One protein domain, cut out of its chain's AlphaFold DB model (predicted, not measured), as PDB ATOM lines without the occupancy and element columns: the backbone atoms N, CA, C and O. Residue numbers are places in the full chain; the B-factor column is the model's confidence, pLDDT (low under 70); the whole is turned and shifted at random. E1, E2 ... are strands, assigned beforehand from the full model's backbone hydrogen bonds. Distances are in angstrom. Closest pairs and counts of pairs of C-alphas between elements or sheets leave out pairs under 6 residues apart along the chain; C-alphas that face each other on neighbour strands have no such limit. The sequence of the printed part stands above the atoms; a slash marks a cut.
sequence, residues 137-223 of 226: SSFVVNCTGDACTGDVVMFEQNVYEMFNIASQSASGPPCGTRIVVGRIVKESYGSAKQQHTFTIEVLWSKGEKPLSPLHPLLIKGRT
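This is residues 137 to 223 of the 226 residues of the protein "SAP domain-containing protein" of Gossypium barbadense (UniProt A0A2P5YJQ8). One antiparallel sheet of four strands is folded into a rough L, where its two long inner strands, E4 and E5, each turn a sharp corner. One arm of the L holds E1 beside residues 176 to 183 of E4, the other holds E6 beside residues 195 to 201 of E5, and a small hairpin of E2 and E3 sits at the far end of the arm with E1. The printed part has 87 residues with no named helix and six named strands, E1 to E6 in chain order; the class is all strand. The large sheet runs E1, E4, E5, E6 and is strongly twisted. The whole is compact, with a radius of gyration of the C-alphas of 13.4 A, and rounded, spanning 34 by 31 by 21 A.

Start at C-alpha 137, at (36.296, 31.545, -57.477), and pass along residues 137 to 151, which hold no named element. E1 then runs from residue 152, with its C-alpha at (31.765, 24.201, -47.655), to residue 159, over 21.1 A. Next come two strands of three residues each, E2 at residues 162 to 164 and E3 at residues 169 to 171. E4, residues 176 to 190, is the longest strand by residues and measures 30.2 A; look for its bend of 95 degrees at residue 185. E5, residues 195 to 207, measures 27.1 A and bends by 92 degrees at residue 203. E6, residues 216 to 222, covers 19.3 A and ends with C-alpha 222 at (15.299, 31.232, -44.526).

Begin with the large sheet at its edge strand E1, the antiparallel neighbour of E4. Their C-alphas 152 and 183 face each other at 4.4 A, and N 157 and O 178 are within hydrogen-bond range at 2.8 A. E4 and E5 form a hairpin; their C-alphas 187 and 198 face each other at 4.0 A, with N 188 and O 197 2.8 A apart. E5 and E6 form the next hairpin, with facing C-alphas 199 and 218 at 4.4 A and N 219 and O 198 at 2.8 A. E4, E5 and E6 make a meander, each strand the antiparallel neighbour of the one before. E6 is the other edge strand, and it is apart from E1. Look next at the hairpin of E2 and E3, where N 164 and O 169 are 3.2 A apart; E2 is apart from E1, and E3 is apart from E4.

The two C-alphas farthest apart are those of Ser 137 and Ala 166, at 36.2 A. The printed part has no cut. The link from E5 to E6 is short, with 8 residues; the other links between named strands are tight. The mean pLDDT of the printed part is 84.8, and 17 residues are under 70: residue 145, residues 162 to 171, residues 191 to 194 and residues 222 to 223.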
ATOM      1  N   SER A 137      36.625  32.145 -56.181       94.31
ATOM      2  CA  SER A 137      36.296  31.545 -57.477       94.31
ATOM      3  C   SER A 137      35.838  30.084 -57.405       94.31
ATOM      4  O   SER A 137      35.312  29.581 -58.393       94.31
ATOM      5  N   SER A 138      36.034  29.394 -56.276       94.81
ATOM      6  CA  SER A 138      35.573  28.010 -56.092       94.81
ATOM      7  C   SER A 138      34.081  27.909 -55.753       94.81
ATOM      8  O   SER A 138      33.480  26.852 -55.934       94.81
ATOM      9  N   PHE A 139      33.458  29.012 -55.330       93.25
ATOM     10  CA  PHE A 139      32.049  29.066 -54.947       93.25
ATOM     11  C   PHE A 139      31.178  29.459 -56.141       93.25
ATOM     12  O   PHE A 139      30.754  30.604 -56.279       93.25
ATOM     13  N   VAL A 140      30.941  28.499 -57.037       89.50
ATOM     14  CA  VAL A 140      30.198  28.721 -58.295       89.50
ATOM     15  C   VAL A 140      28.709  28.382 -58.207       89.50
ATOM     16  O   VAL A 140      27.943  28.751 -59.093       89.50
ATOM     17  N   VAL A 141      28.290  27.679 -57.151       87.25
ATOM     18  CA  VAL A 141      26.902  27.247 -56.949       87.25
ATOM     19  C   VAL A 141      26.244  28.141 -55.907       87.25
ATOM     20  O   VAL A 141      26.668  28.170 -54.752       87.25
ATOM     21  N   ASN A 142      25.190  28.855 -56.304       84.06
ATOM     22  CA  ASN A 142      24.352  29.589 -55.364       84.06
ATOM     23  C   ASN A 142      23.358  28.622 -54.710       84.06
ATOM     24  O   ASN A 142      22.440  28.133 -55.368       84.06
ATOM     25  N   CYS A 143      23.568  28.317 -53.432       74.44
ATOM     26  CA  CYS A 143      22.744  27.369 -52.694       74.44
ATOM     27  C   CYS A 143      21.476  28.074 -52.196       74.44
ATOM     28  O   CYS A 143      21.527  28.842 -51.237       74.44
ATOM     29  N   THR A 144      20.336  27.813 -52.836       71.38
ATOM     30  CA  THR A 144      19.037  28.398 -52.462       71.38
ATOM     31  C   THR A 144      18.237  27.554 -51.460       71.38
ATOM     32  O   THR A 144      17.167  27.990 -51.043       71.38
ATOM     33  N   GLY A 145      18.738  26.388 -51.022       66.81
ATOM     34  CA  GLY A 145      18.004  25.550 -50.058       66.81
ATOM     35  C   GLY A 145      18.641  24.237 -49.580       66.81
ATOM     36  O   GLY A 145      18.204  23.727 -48.554       66.81
ATOM     37  N   ASP A 146      19.689  23.725 -50.236       71.19
ATOM     38  CA  ASP A 146      20.173  22.346 -50.017       71.19
ATOM     39  C   ASP A 146      21.639  22.280 -49.559       71.19
ATOM     40  O   ASP A 146      22.483  21.698 -50.236       71.19
ATOM     41  N   ALA A 147      21.976  22.902 -48.428       83.19
ATOM     42  CA  ALA A 147      23.322  22.785 -47.863       83.19
ATOM     43  C   ALA A 147      23.350  21.692 -46.789       83.19
ATOM     44  O   ALA A 147      22.644  21.796 -45.794       83.19
ATOM     45  N   CYS A 148      24.161  20.660 -46.965       88.12
ATOM     46  CA  CYS A 148      24.209  19.521 -46.055       88.12
ATOM     47  C   CYS A 148      25.471  19.530 -45.192       88.12
ATOM     48  O   CYS A 148      26.463  20.219 -45.448       88.12
ATOM     49  N   THR A 149      25.467  18.708 -44.149       93.56
ATOM     50  CA  THR A 149      26.650  18.463 -43.323       93.56
ATOM     51  C   THR A 149      27.818  17.978 -44.180       93.56
ATOM     52  O   THR A 149      27.703  17.005 -44.920       93.56
ATOM     53  N   GLY A 150      28.967  18.636 -44.040       93.12
ATOM     54  CA  GLY A 150      30.168  18.395 -44.840       93.12
ATOM     55  C   GLY A 150      30.391  19.426 -45.945       93.12
ATOM     56  O   GLY A 150      31.545  19.616 -46.341       93.12
ATOM     57  N   ASP A 151      29.351  20.143 -46.374       93.00
ATOM     58  CA  ASP A 151      29.488  21.161 -47.413       93.00
ATOM     59  C   ASP A 151      30.310  22.352 -46.931       93.00
ATOM     60  O   ASP A 151      30.276  22.748 -45.760       93.00
ATOM     61  N   VAL A 152      31.050  22.944 -47.866       94.94
ATOM     62  CA  VAL A 152      31.765  24.201 -47.655       94.94
ATOM     63  C   VAL A 152      30.974  25.306 -48.329       94.94
ATOM     64  O   VAL A 152      30.819  25.319 -49.548       94.94
ATOM     65  N   VAL A 153      30.482  26.241 -47.525       94.12
ATOM     66  CA  VAL A 153      29.600  27.320 -47.968       94.12
ATOM     67  C   VAL A 153      30.269  28.675 -47.798       94.12
ATOM     68  O   VAL A 153      31.110  28.866 -46.915       94.12
ATOM     69  N   MET A 154      29.863  29.622 -48.640       94.31
ATOM     70  CA  MET A 154      30.275  31.019 -48.585       94.31
ATOM     71  C   MET A 154      29.038  31.906 -48.531       94.31
ATOM     72  O   MET A 154      28.111  31.723 -49.316       94.31
ATOM     73  N   PHE A 155      29.038  32.887 -47.635       92.69
ATOM     74  CA  PHE A 155      27.975  33.885 -47.563       92.69
ATOM     75  C   PHE A 155      28.493  35.226 -47.048       92.69
ATOM     76  O   PHE A 155      29.538  35.315 -46.399       92.69
ATOM     77  N   GLU A 156      27.731  36.277 -47.336       93.44
ATOM     78  CA  GLU A 156      27.932  37.604 -46.768       93.44
ATOM     79  C   GLU A 156      27.089  37.761 -45.500       93.44
ATOM     80  O   GLU A 156      25.922  37.367 -45.442       93.44
ATOM     81  N   GLN A 157      27.693  38.327 -44.462       92.12
ATOM     82  CA  GLN A 157      27.068  38.559 -43.173       92.12
ATOM     83  C   GLN A 157      27.164  40.037 -42.806       92.12
ATOM     84  O   GLN A 157      28.253  40.609 -42.766       92.12
ATOM     85  N   ASN A 158      26.025  40.627 -42.446       91.50
ATOM     86  CA  ASN A 158      25.983  41.948 -41.828       91.50
ATOM     87  C   ASN A 158      26.573  41.891 -40.414       91.50
ATOM     88  O   ASN A 158      26.203  41.038 -39.602       91.50
ATOM     89  N   VAL A 159      27.470  42.823 -40.121       90.12
ATOM     90  CA  VAL A 159      28.127  42.988 -38.825       90.12
ATOM     91  C   VAL A 159      27.507  44.189 -38.129       90.12
ATOM     92  O   VAL A 159      27.265  45.214 -38.759       90.12
ATOM     93  N   TYR A 160      27.234  44.063 -36.834       86.81
ATOM     94  CA  TYR A 160      26.612  45.110 -36.024       86.81
ATOM     95  C   TYR A 160      27.523  45.482 -34.849       86.81
ATOM     96  O   TYR A 160      28.237  44.632 -34.316       86.81
ATOM     97  N   GLU A 161      27.500  46.754 -34.446       78.81
ATOM     98  CA  GLU A 161      28.328  47.290 -33.352       78.81
ATOM     99  C   GLU A 161      27.940  46.678 -31.999       78.81
ATOM    100  O   GLU A 161      28.788  46.200 -31.250       78.81
ATOM    101  N   MET A 162      26.633  46.654 -31.730       69.81
ATOM    102  CA  MET A 162      26.013  46.134 -30.517       69.81
ATOM    103  C   MET A 162      25.100  44.966 -30.885       69.81
ATOM    104  O   MET A 162      23.900  45.131 -31.123       69.81
ATOM    105  N   PHE A 163      25.677  43.770 -30.951       65.88
ATOM    106  CA  PHE A 163      24.895  42.541 -31.002       65.88
ATOM    107  C   PHE A 163      24.682  42.044 -29.576       65.88
ATOM    108  O   PHE A 163      25.637  41.668 -28.893       65.88
ATOM    109  N   ASN A 164      23.437  42.066 -29.103       61.44
ATOM    110  CA  ASN A 164      23.125  41.488 -27.806       61.44
ATOM    111  C   ASN A 164      23.022  39.966 -27.967       61.44
ATOM    112  O   ASN A 164      22.100  39.452 -28.602       61.44
ATOM    113  N   ILE A 165      23.992  39.255 -27.388       60.66
ATOM    114  CA  ILE A 165      24.099  37.792 -27.452       60.66
ATOM    115  C   ILE A 165      22.866  37.123 -26.825       60.66
ATOM    116  O   ILE A 165      22.389  36.123 -27.355       60.66
ATOM    117  N   ALA A 166      22.307  37.694 -25.751       57.81
ATOM    118  CA  ALA A 166      21.162  37.124 -25.041       57.81
ATOM    119  C   ALA A 166      19.860  37.207 -25.854       57.81
ATOM    120  O   ALA A 166      19.058  36.278 -25.830       57.81
ATOM    121  N   SER A 167      19.650  38.296 -26.597       60.66
ATOM    122  CA  SER A 167      18.442  38.477 -27.415       60.66
ATOM    123  C   SER A 167      18.612  38.048 -28.874       60.66
ATOM    124  O   SER A 167      17.650  38.117 -29.637       60.66
ATOM    125  N   GLN A 168      19.819  37.633 -29.280       64.94
ATOM    126  CA  GLN A 168      20.184  37.332 -30.673       64.94
ATOM    127  C   GLN A 168      19.741  38.427 -31.660       64.94
ATOM    128  O   GLN A 168      19.415  38.158 -32.818       64.94
ATOM    129  N   SER A 169      19.703  39.677 -31.196       61.31
ATOM    130  CA  SER A 169      19.201  40.814 -31.958       61.31
ATOM    131  C   SER A 169      20.245  41.916 -31.997       61.31
ATOM    132  O   SER A 169      20.849  42.267 -30.980       61.31
ATOM    133  N   ALA A 170      20.418  42.504 -33.172       66.50
ATOM    134  CA  ALA A 170      21.183  43.727 -33.311       66.50
ATOM    135  C   ALA A 170      20.316  44.941 -32.959       66.50
ATOM    136  O   ALA A 170      19.145  44.999 -33.341       66.50
ATOM    137  N   SER A 171      20.899  45.914 -32.260       66.12
ATOM    138  CA  SER A 171      20.322  47.254 -32.131       66.12
ATOM    139  C   SER A 171      21.067  48.205 -33.069       66.12
ATOM    140  O   SER A 171      22.296  48.265 -33.034       66.12
ATOM    141  N   GLY A 172      20.329  48.939 -33.903       74.75
ATOM    142  CA  GLY A 172      20.885  49.909 -34.852       74.75
ATOM    143  C   GLY A 172      21.256  49.340 -36.233       74.75
ATOM    144  O   GLY A 172      21.094  48.143 -36.491       74.75
ATOM    145  N   PRO A 173      21.700  50.209 -37.162       81.06
ATOM    146  CA  PRO A 173      22.118  49.797 -38.501       81.06
ATOM    147  C   PRO A 173      23.386  48.919 -38.458       81.06
ATOM    148  O   PRO A 173      24.163  49.015 -37.504       81.06
ATOM    149  N   PRO A 174      23.629  48.075 -39.481       85.62
ATOM    150  CA  PRO A 174      24.891  47.349 -39.612       85.62
ATOM    151  C   PRO A 174      26.088  48.308 -39.618       85.62
ATOM    152  O   PRO A 174      26.052  49.335 -40.297       85.62
ATOM    153  N   CYS A 175      27.156  47.961 -38.898       88.00
ATOM    154  CA  CYS A 175      28.431  48.682 -38.935       88.00
ATOM    155  C   CYS A 175      29.309  48.267 -40.129       88.00
ATOM    156  O   CYS A 175      30.291  48.936 -40.428       88.00
ATOM    157  N   GLY A 176      28.958  47.185 -40.828       91.94
ATOM    158  CA  GLY A 176      29.637  46.748 -42.045       91.94
ATOM    159  C   GLY A 176      29.173  45.370 -42.496       91.94
ATOM    160  O   GLY A 176      28.215  44.816 -41.951       91.94
ATOM    161  N   THR A 177      29.875  44.799 -43.471       94.44
ATOM    162  CA  THR A 177      29.665  43.417 -43.907       94.44
ATOM    163  C   THR A 177      30.973  42.637 -43.893       94.44
ATOM    164  O   THR A 177      32.075  43.199 -43.929       94.44
ATOM    165  N   ARG A 178      30.857  41.315 -43.775       96.00
ATOM    166  CA  ARG A 178      31.976  40.382 -43.879       96.00
ATOM    167  C   ARG A 178      31.582  39.169 -44.699       96.00
ATOM    168  O   ARG A 178      30.461  38.681 -44.599       96.00
ATOM    169  N   ILE A 179      32.533  38.651 -45.456       96.19
ATOM    170  CA  ILE A 179      32.432  37.344 -46.094       96.19
ATOM    171  C   ILE A 179      32.842  36.294 -45.066       96.19
ATOM    172  O   ILE A 179      33.828  36.463 -44.335       96.19
ATOM    173  N   VAL A 180      32.081  35.208 -45.012       96.81
ATOM    174  CA  VAL A 180      32.365  34.043 -44.181       96.81
ATOM    175  C   VAL A 180      32.370  32.813 -45.069       96.81
ATOM    176  O   VAL A 180      31.404  32.555 -45.787       96.81
ATOM    177  N   VAL A 181      33.456  32.050 -44.996       97.06
ATOM    178  CA  VAL A 181      33.548  30.709 -45.567       97.06
ATOM    179  C   VAL A 181      33.653  29.719 -44.425       97.06
ATOM    180  O   VAL A 181      34.477  29.896 -43.524       97.06
ATOM    181  N   GLY A 182      32.838  28.672 -44.449       96.19
ATOM    182  CA  GLY A 182      32.826  27.668 -43.393       96.19
ATOM    183  C   GLY A 182      32.320  26.316 -43.857       96.19
ATOM    184  O   GLY A 182      31.636  26.209 -44.872       96.19
ATOM    185  N   ARG A 183      32.671  25.282 -43.094       96.25
ATOM    186  CA  ARG A 183      32.204  23.912 -43.315       96.25
ATOM    187  C   ARG A 183      31.022  23.619 -42.406       96.25
ATOM    188  O   ARG A 183      31.122  23.852 -41.202       96.25
ATOM    189  N   ILE A 184      29.942  23.074 -42.951       94.69
ATOM    190  CA  ILE A 184      28.777  22.661 -42.167       94.69
ATOM    191  C   ILE A 184      29.143  21.434 -41.331       94.69
ATOM    192  O   ILE A 184      29.539  20.400 -41.865       94.69
ATOM    193  N   VAL A 185      29.013  21.548 -40.009       94.62
ATOM    194  CA  VAL A 185      29.328  20.469 -39.054       94.62
ATOM    195  C   VAL A 185      28.092  19.833 -38.434       94.62
ATOM    196  O   VAL A 185      28.162  18.709 -37.940       94.62
ATOM    197  N   LYS A 186      26.972  20.557 -38.425       92.88
ATOM    198  CA  LYS A 186      25.674  20.078 -37.956       92.88
ATOM    199  C   LYS A 186      24.579  20.793 -38.715       92.88
ATOM    200  O   LYS A 186      24.703  21.987 -38.973       92.88
ATOM    201  N   GLU A 187      23.473  20.110 -38.941       90.44
ATOM    202  CA  GLU A 187      22.272  20.713 -39.497       90.44
ATOM    203  C   GLU A 187      21.008  20.156 -38.856       90.44
ATOM    204  O   GLU A 187      21.012  19.111 -38.203       90.44
ATOM    205  N   SER A 188      19.925  20.894 -39.037       86.00
ATOM    206  CA  SER A 188      18.591  20.523 -38.604       86.00
ATOM    207  C   SER A 188      17.567  21.134 -39.552       86.00
ATOM    208  O   SER A 188      17.690  22.292 -39.968       86.00
ATOM    209  N   TYR A 189      16.541  20.350 -39.863       82.69
ATOM    210  CA  TYR A 189      15.411  20.773 -40.678       82.69
ATOM    211  C   TYR A 189      14.164  20.846 -39.804       82.69
ATOM    212  O   TYR A 189      13.709  19.844 -39.254       82.69
ATOM    213  N   GLY A 190      13.600  22.046 -39.667       75.25
ATOM    214  CA  GLY A 190      12.305  22.233 -39.025       75.25
ATOM    215  C   GLY A 190      11.175  22.050 -40.034       75.25
ATOM    216  O   GLY A 190      10.775  23.031 -40.663       75.25
ATOM    217  N   SER A 191      10.634  20.831 -40.157       63.59
ATOM    218  CA  SER A 191       9.613  20.464 -41.161       63.59
ATOM    219  C   SER A 191       8.391  21.392 -41.182       63.59
ATOM    220  O   SER A 191       7.851  21.677 -42.243       63.59
ATOM    221  N   ALA A 192       7.975  21.919 -40.027       66.31
ATOM    222  CA  ALA A 192       6.800  22.787 -39.919       66.31
ATOM    223  C   ALA A 192       7.053  24.262 -40.297       66.31
ATOM    224  O   ALA A 192       6.101  25.002 -40.528       66.31
ATOM    225  N   LYS A 193       8.312  24.724 -40.312       63.12
ATOM    226  CA  LYS A 193       8.661  26.156 -40.445       63.12
ATOM    227  C   LYS A 193       9.522  26.478 -41.667       63.12
ATOM    228  O   LYS A 193       9.947  27.622 -41.793       63.12
ATOM    229  N   GLN A 194       9.814  25.483 -42.515       68.69
ATOM    230  CA  GLN A 194      10.734  25.605 -43.661       68.69
ATOM    231  C   GLN A 194      12.060  26.288 -43.285       68.69
ATOM    232  O   GLN A 194      12.670  27.026 -44.056       68.69
ATOM    233  N   GLN A 195      12.484  26.068 -42.039       75.75
ATOM    234  CA  GLN A 195      13.672  26.667 -41.471       75.75
ATOM    235  C   GLN A 195      14.759  25.605 -41.471       75.75
ATOM    236  O   GLN A 195      14.732  24.676 -40.659       75.75
ATOM    237  N   HIS A 196      15.723  25.768 -42.364       84.56
ATOM    238  CA  HIS A 196      16.962  25.013 -42.318       84.56
ATOM    239  C   HIS A 196      17.940  25.771 -41.428       84.56
ATOM    240  O   HIS A 196      18.124  26.983 -41.550       84.56
ATOM    241  N   THR A 197      18.484  25.108 -40.419       88.25
ATOM    242  CA  THR A 197      19.450  25.716 -39.504       88.25
ATOM    243  C   THR A 197      20.653  24.816 -39.407       88.25
ATOM    244  O   THR A 197      20.526  23.631 -39.108       88.25
ATOM    245  N   PHE A 198      21.820  25.395 -39.637       90.81
ATOM    246  CA  PHE A 198      23.072  24.669 -39.661       90.81
ATOM    247  C   PHE A 198      24.144  25.415 -38.880       90.81
ATOM    248  O   PHE A 198      24.132  26.637 -38.758       90.81
ATOM    249  N   THR A 199      25.057  24.655 -38.294       93.44
ATOM    250  CA  THR A 199      26.245  25.179 -37.635       93.44
ATOM    251  C   THR A 199      27.424  24.989 -38.568       93.44
ATOM    252  O   THR A 199      27.655  23.872 -39.033       93.44
ATOM    253  N   ILE A 200      28.181  26.054 -38.811       95.12
ATOM    254  CA  ILE A 200      29.457  25.977 -39.519       95.12
ATOM    255  C   ILE A 200      30.628  26.101 -38.552       95.12
ATOM    256  O   ILE A 200      30.526  26.785 -37.537       95.12
ATOM    257  N   GLU A 201      31.756  25.499 -38.903       95.56
ATOM    258  CA  GLU A 201      33.067  25.923 -38.414       95.56
ATOM    259  C   GLU A 201      33.703  26.837 -39.466       95.56
ATOM    260  O   GLU A 201      33.813  26.471 -40.641       95.56
ATOM    261  N   VAL A 202      34.091  28.045 -39.056       96.81
ATOM    262  CA  VAL A 202      34.694  29.046 -39.947       96.81
ATOM    263  C   VAL A 202      36.027  28.533 -40.491       96.81
ATOM    264  O   VAL A 202      36.896  28.113 -39.740       96.81
ATOM    265  N   LEU A 203      36.228  28.608 -41.801       96.94
ATOM    266  CA  LEU A 203      37.511  28.313 -42.440       96.94
ATOM    267  C   LEU A 203      38.329  29.591 -42.606       96.94
ATOM    268  O   LEU A 203      39.513  29.622 -42.280       96.94
ATOM    269  N   TRP A 204      37.682  30.656 -43.079       97.19
ATOM    270  CA  TRP A 204      38.239  32.002 -43.125       97.19
ATOM    271  C   TRP A 204      37.119  33.046 -43.226       97.19
ATOM    272  O   TRP A 204      35.988  32.746 -43.611       97.19
ATOM    273  N   SER A 205      37.434  34.286 -42.857       96.81
ATOM    274  CA  SER A 205      36.512  35.418 -42.947       96.81
ATOM    275  C   SER A 205      37.265  36.702 -43.285       96.81
ATOM    276  O   SER A 205      38.426  36.863 -42.908       96.81
ATOM    277  N   LYS A 206      36.612  37.609 -44.019       95.88
ATOM    278  CA  LYS A 206      37.200  38.859 -44.517       95.88
ATOM    279  C   LYS A 206      36.166  39.979 -44.500       95.88
ATOM    280  O   LYS A 206      35.028  39.751 -44.893       95.88
ATOM    281  N   GLY A 207      36.565  41.179 -44.091       94.62
ATOM    282  CA  GLY A 207      35.677  42.338 -43.954       94.62
ATOM    283  C   GLY A 207      35.644  42.847 -42.517       94.62
ATOM    284  O   GLY A 207      36.630  42.703 -41.792       94.62
ATOM    285  N   GLU A 208      34.521  43.436 -42.117       93.81
ATOM    286  CA  GLU A 208      34.357  44.031 -40.789       93.81
ATOM    287  C   GLU A 208      34.376  42.958 -39.688       93.81
ATOM    288  O   GLU A 208      33.733  41.916 -39.828       93.81
ATOM    289  N   LYS A 209      35.112  43.197 -38.591       92.00
ATOM    290  CA  LYS A 209      35.259  42.275 -37.436       92.00
ATOM    291  C   LYS A 209      35.346  40.792 -37.873       92.00
ATOM    292  O   LYS A 209      34.414  40.020 -37.609       92.00
ATOM    293  N   PRO A 210      36.414  40.386 -38.590       93.31
ATOM    294  CA  PRO A 210      36.515  39.046 -39.157       93.31
ATOM    295  C   PRO A 210      36.539  37.983 -38.057       93.31
ATOM    296  O   PRO A 210      37.038  38.202 -36.953       93.31
ATOM    297  N   LEU A 211      35.988  36.816 -38.372       93.38
ATOM    298  CA  LEU A 211      35.911  35.691 -37.447       93.38
ATOM    299  C   LEU A 211      37.204  34.885 -37.443       93.38
ATOM    300  O   LEU A 211      37.814  34.664 -38.490       93.38
ATOM    301  N   SER A 212      37.577  34.394 -36.265       93.25
ATOM    302  CA  SER A 212      38.707  33.485 -36.113       93.25
ATOM    303  C   SER A 212      38.441  32.142 -36.809       93.25
ATOM    304  O   SER A 212      37.300  31.667 -36.814       93.25
ATOM    305  N   PRO A 213      39.475  31.489 -37.367       94.62
ATOM    306  CA  PRO A 213      39.338  30.145 -37.912       94.62
ATOM    307  C   PRO A 213      38.848  29.133 -36.866       94.62
ATOM    308  O   PRO A 213      39.170  29.225 -35.685       94.62
ATOM    309  N   LEU A 214      38.072  28.156 -37.326       93.94
ATOM    310  CA  LEU A 214      37.355  27.125 -36.566       93.94
ATOM    311  C   LEU A 214      36.364  27.653 -35.521       93.94
ATOM    312  O   LEU A 214      35.893  26.894 -34.672       93.94
ATOM    313  N   HIS A 215      36.004  28.936 -35.580       91.81
ATOM    314  CA  HIS A 215      34.942  29.471 -34.744       91.81
ATOM    315  C   HIS A 215      33.585  28.868 -35.161       91.81
ATOM    316  O   HIS A 215      33.264  28.883 -36.353       91.81
ATOM    317  N   PRO A 216      32.785  28.326 -34.227       93.19
ATOM    318  CA  PRO A 216      31.473  27.780 -34.547       93.19
ATOM    319  C   PRO A 216      30.438  28.898 -34.722       93.19
ATOM    320  O   PRO A 216      30.357  29.804 -33.896       93.19
ATOM    321  N   LEU A 217      29.606  28.818 -35.760       92.31
ATOM    322  CA  LEU A 217      28.518  29.771 -36.005       92.31
ATOM    323  C   LEU A 217      27.224  29.059 -36.348       92.31
ATOM    324  O   LEU A 217      27.193  28.246 -37.267       92.31
ATOM    325  N   LEU A 218      26.150  29.429 -35.657       91.75
ATOM    326  CA  LEU A 218      24.798  28.996 -35.981       91.75
ATOM    327  C   LEU A 218      24.197  29.919 -37.044       91.75
ATOM    328  O   LEU A 218      24.090  31.127 -36.837       91.75
ATOM    329  N   ILE A 219      23.779  29.341 -38.162       88.94
ATOM    330  CA  ILE A 219      23.182  30.041 -39.295       88.94
ATOM    331  C   ILE A 219      21.761  29.533 -39.498       88.94
ATOM    332  O   ILE A 219      21.505  28.331 -39.568       88.94
ATOM    333  N   LYS A 220      20.829  30.477 -39.609       83.31
ATOM    334  CA  LYS A 220      19.430  30.209 -39.929       83.31
ATOM    335  C   LYS A 220      19.190  30.532 -41.401       83.31
ATOM    336  O   LYS A 220      19.062  31.703 -41.757       83.31
ATOM    337  N   GLY A 221      19.107  29.495 -42.228       70.81
ATOM    338  CA  GLY A 221      18.592  29.587 -43.588       70.81
ATOM    339  C   GLY A 221      17.100  29.900 -43.544       70.81
ATOM    340  O   GLY A 221      16.314  29.192 -42.908       70.81
ATOM    341  N   ARG A 222      16.702  31.004 -44.174       63.88
ATOM    342  CA  ARG A 222      15.299  31.232 -44.526       63.88
ATOM    343  C   ARG A 222      15.165  30.816 -45.979       63.88
ATOM    344  O   ARG A 222      15.933  31.296 -46.807       63.88
ATOM    345  N   THR A 223      14.216  29.941 -46.278       52.47
ATOM    346  CA  THR A 223      13.744  29.773 -47.651       52.47
ATOM    347  C   THR A 223      13.165  31.114 -48.091       52.47
ATOM    348  O   THR A 223      12.299  31.677 -47.416       52.47
TER     349      THR A 223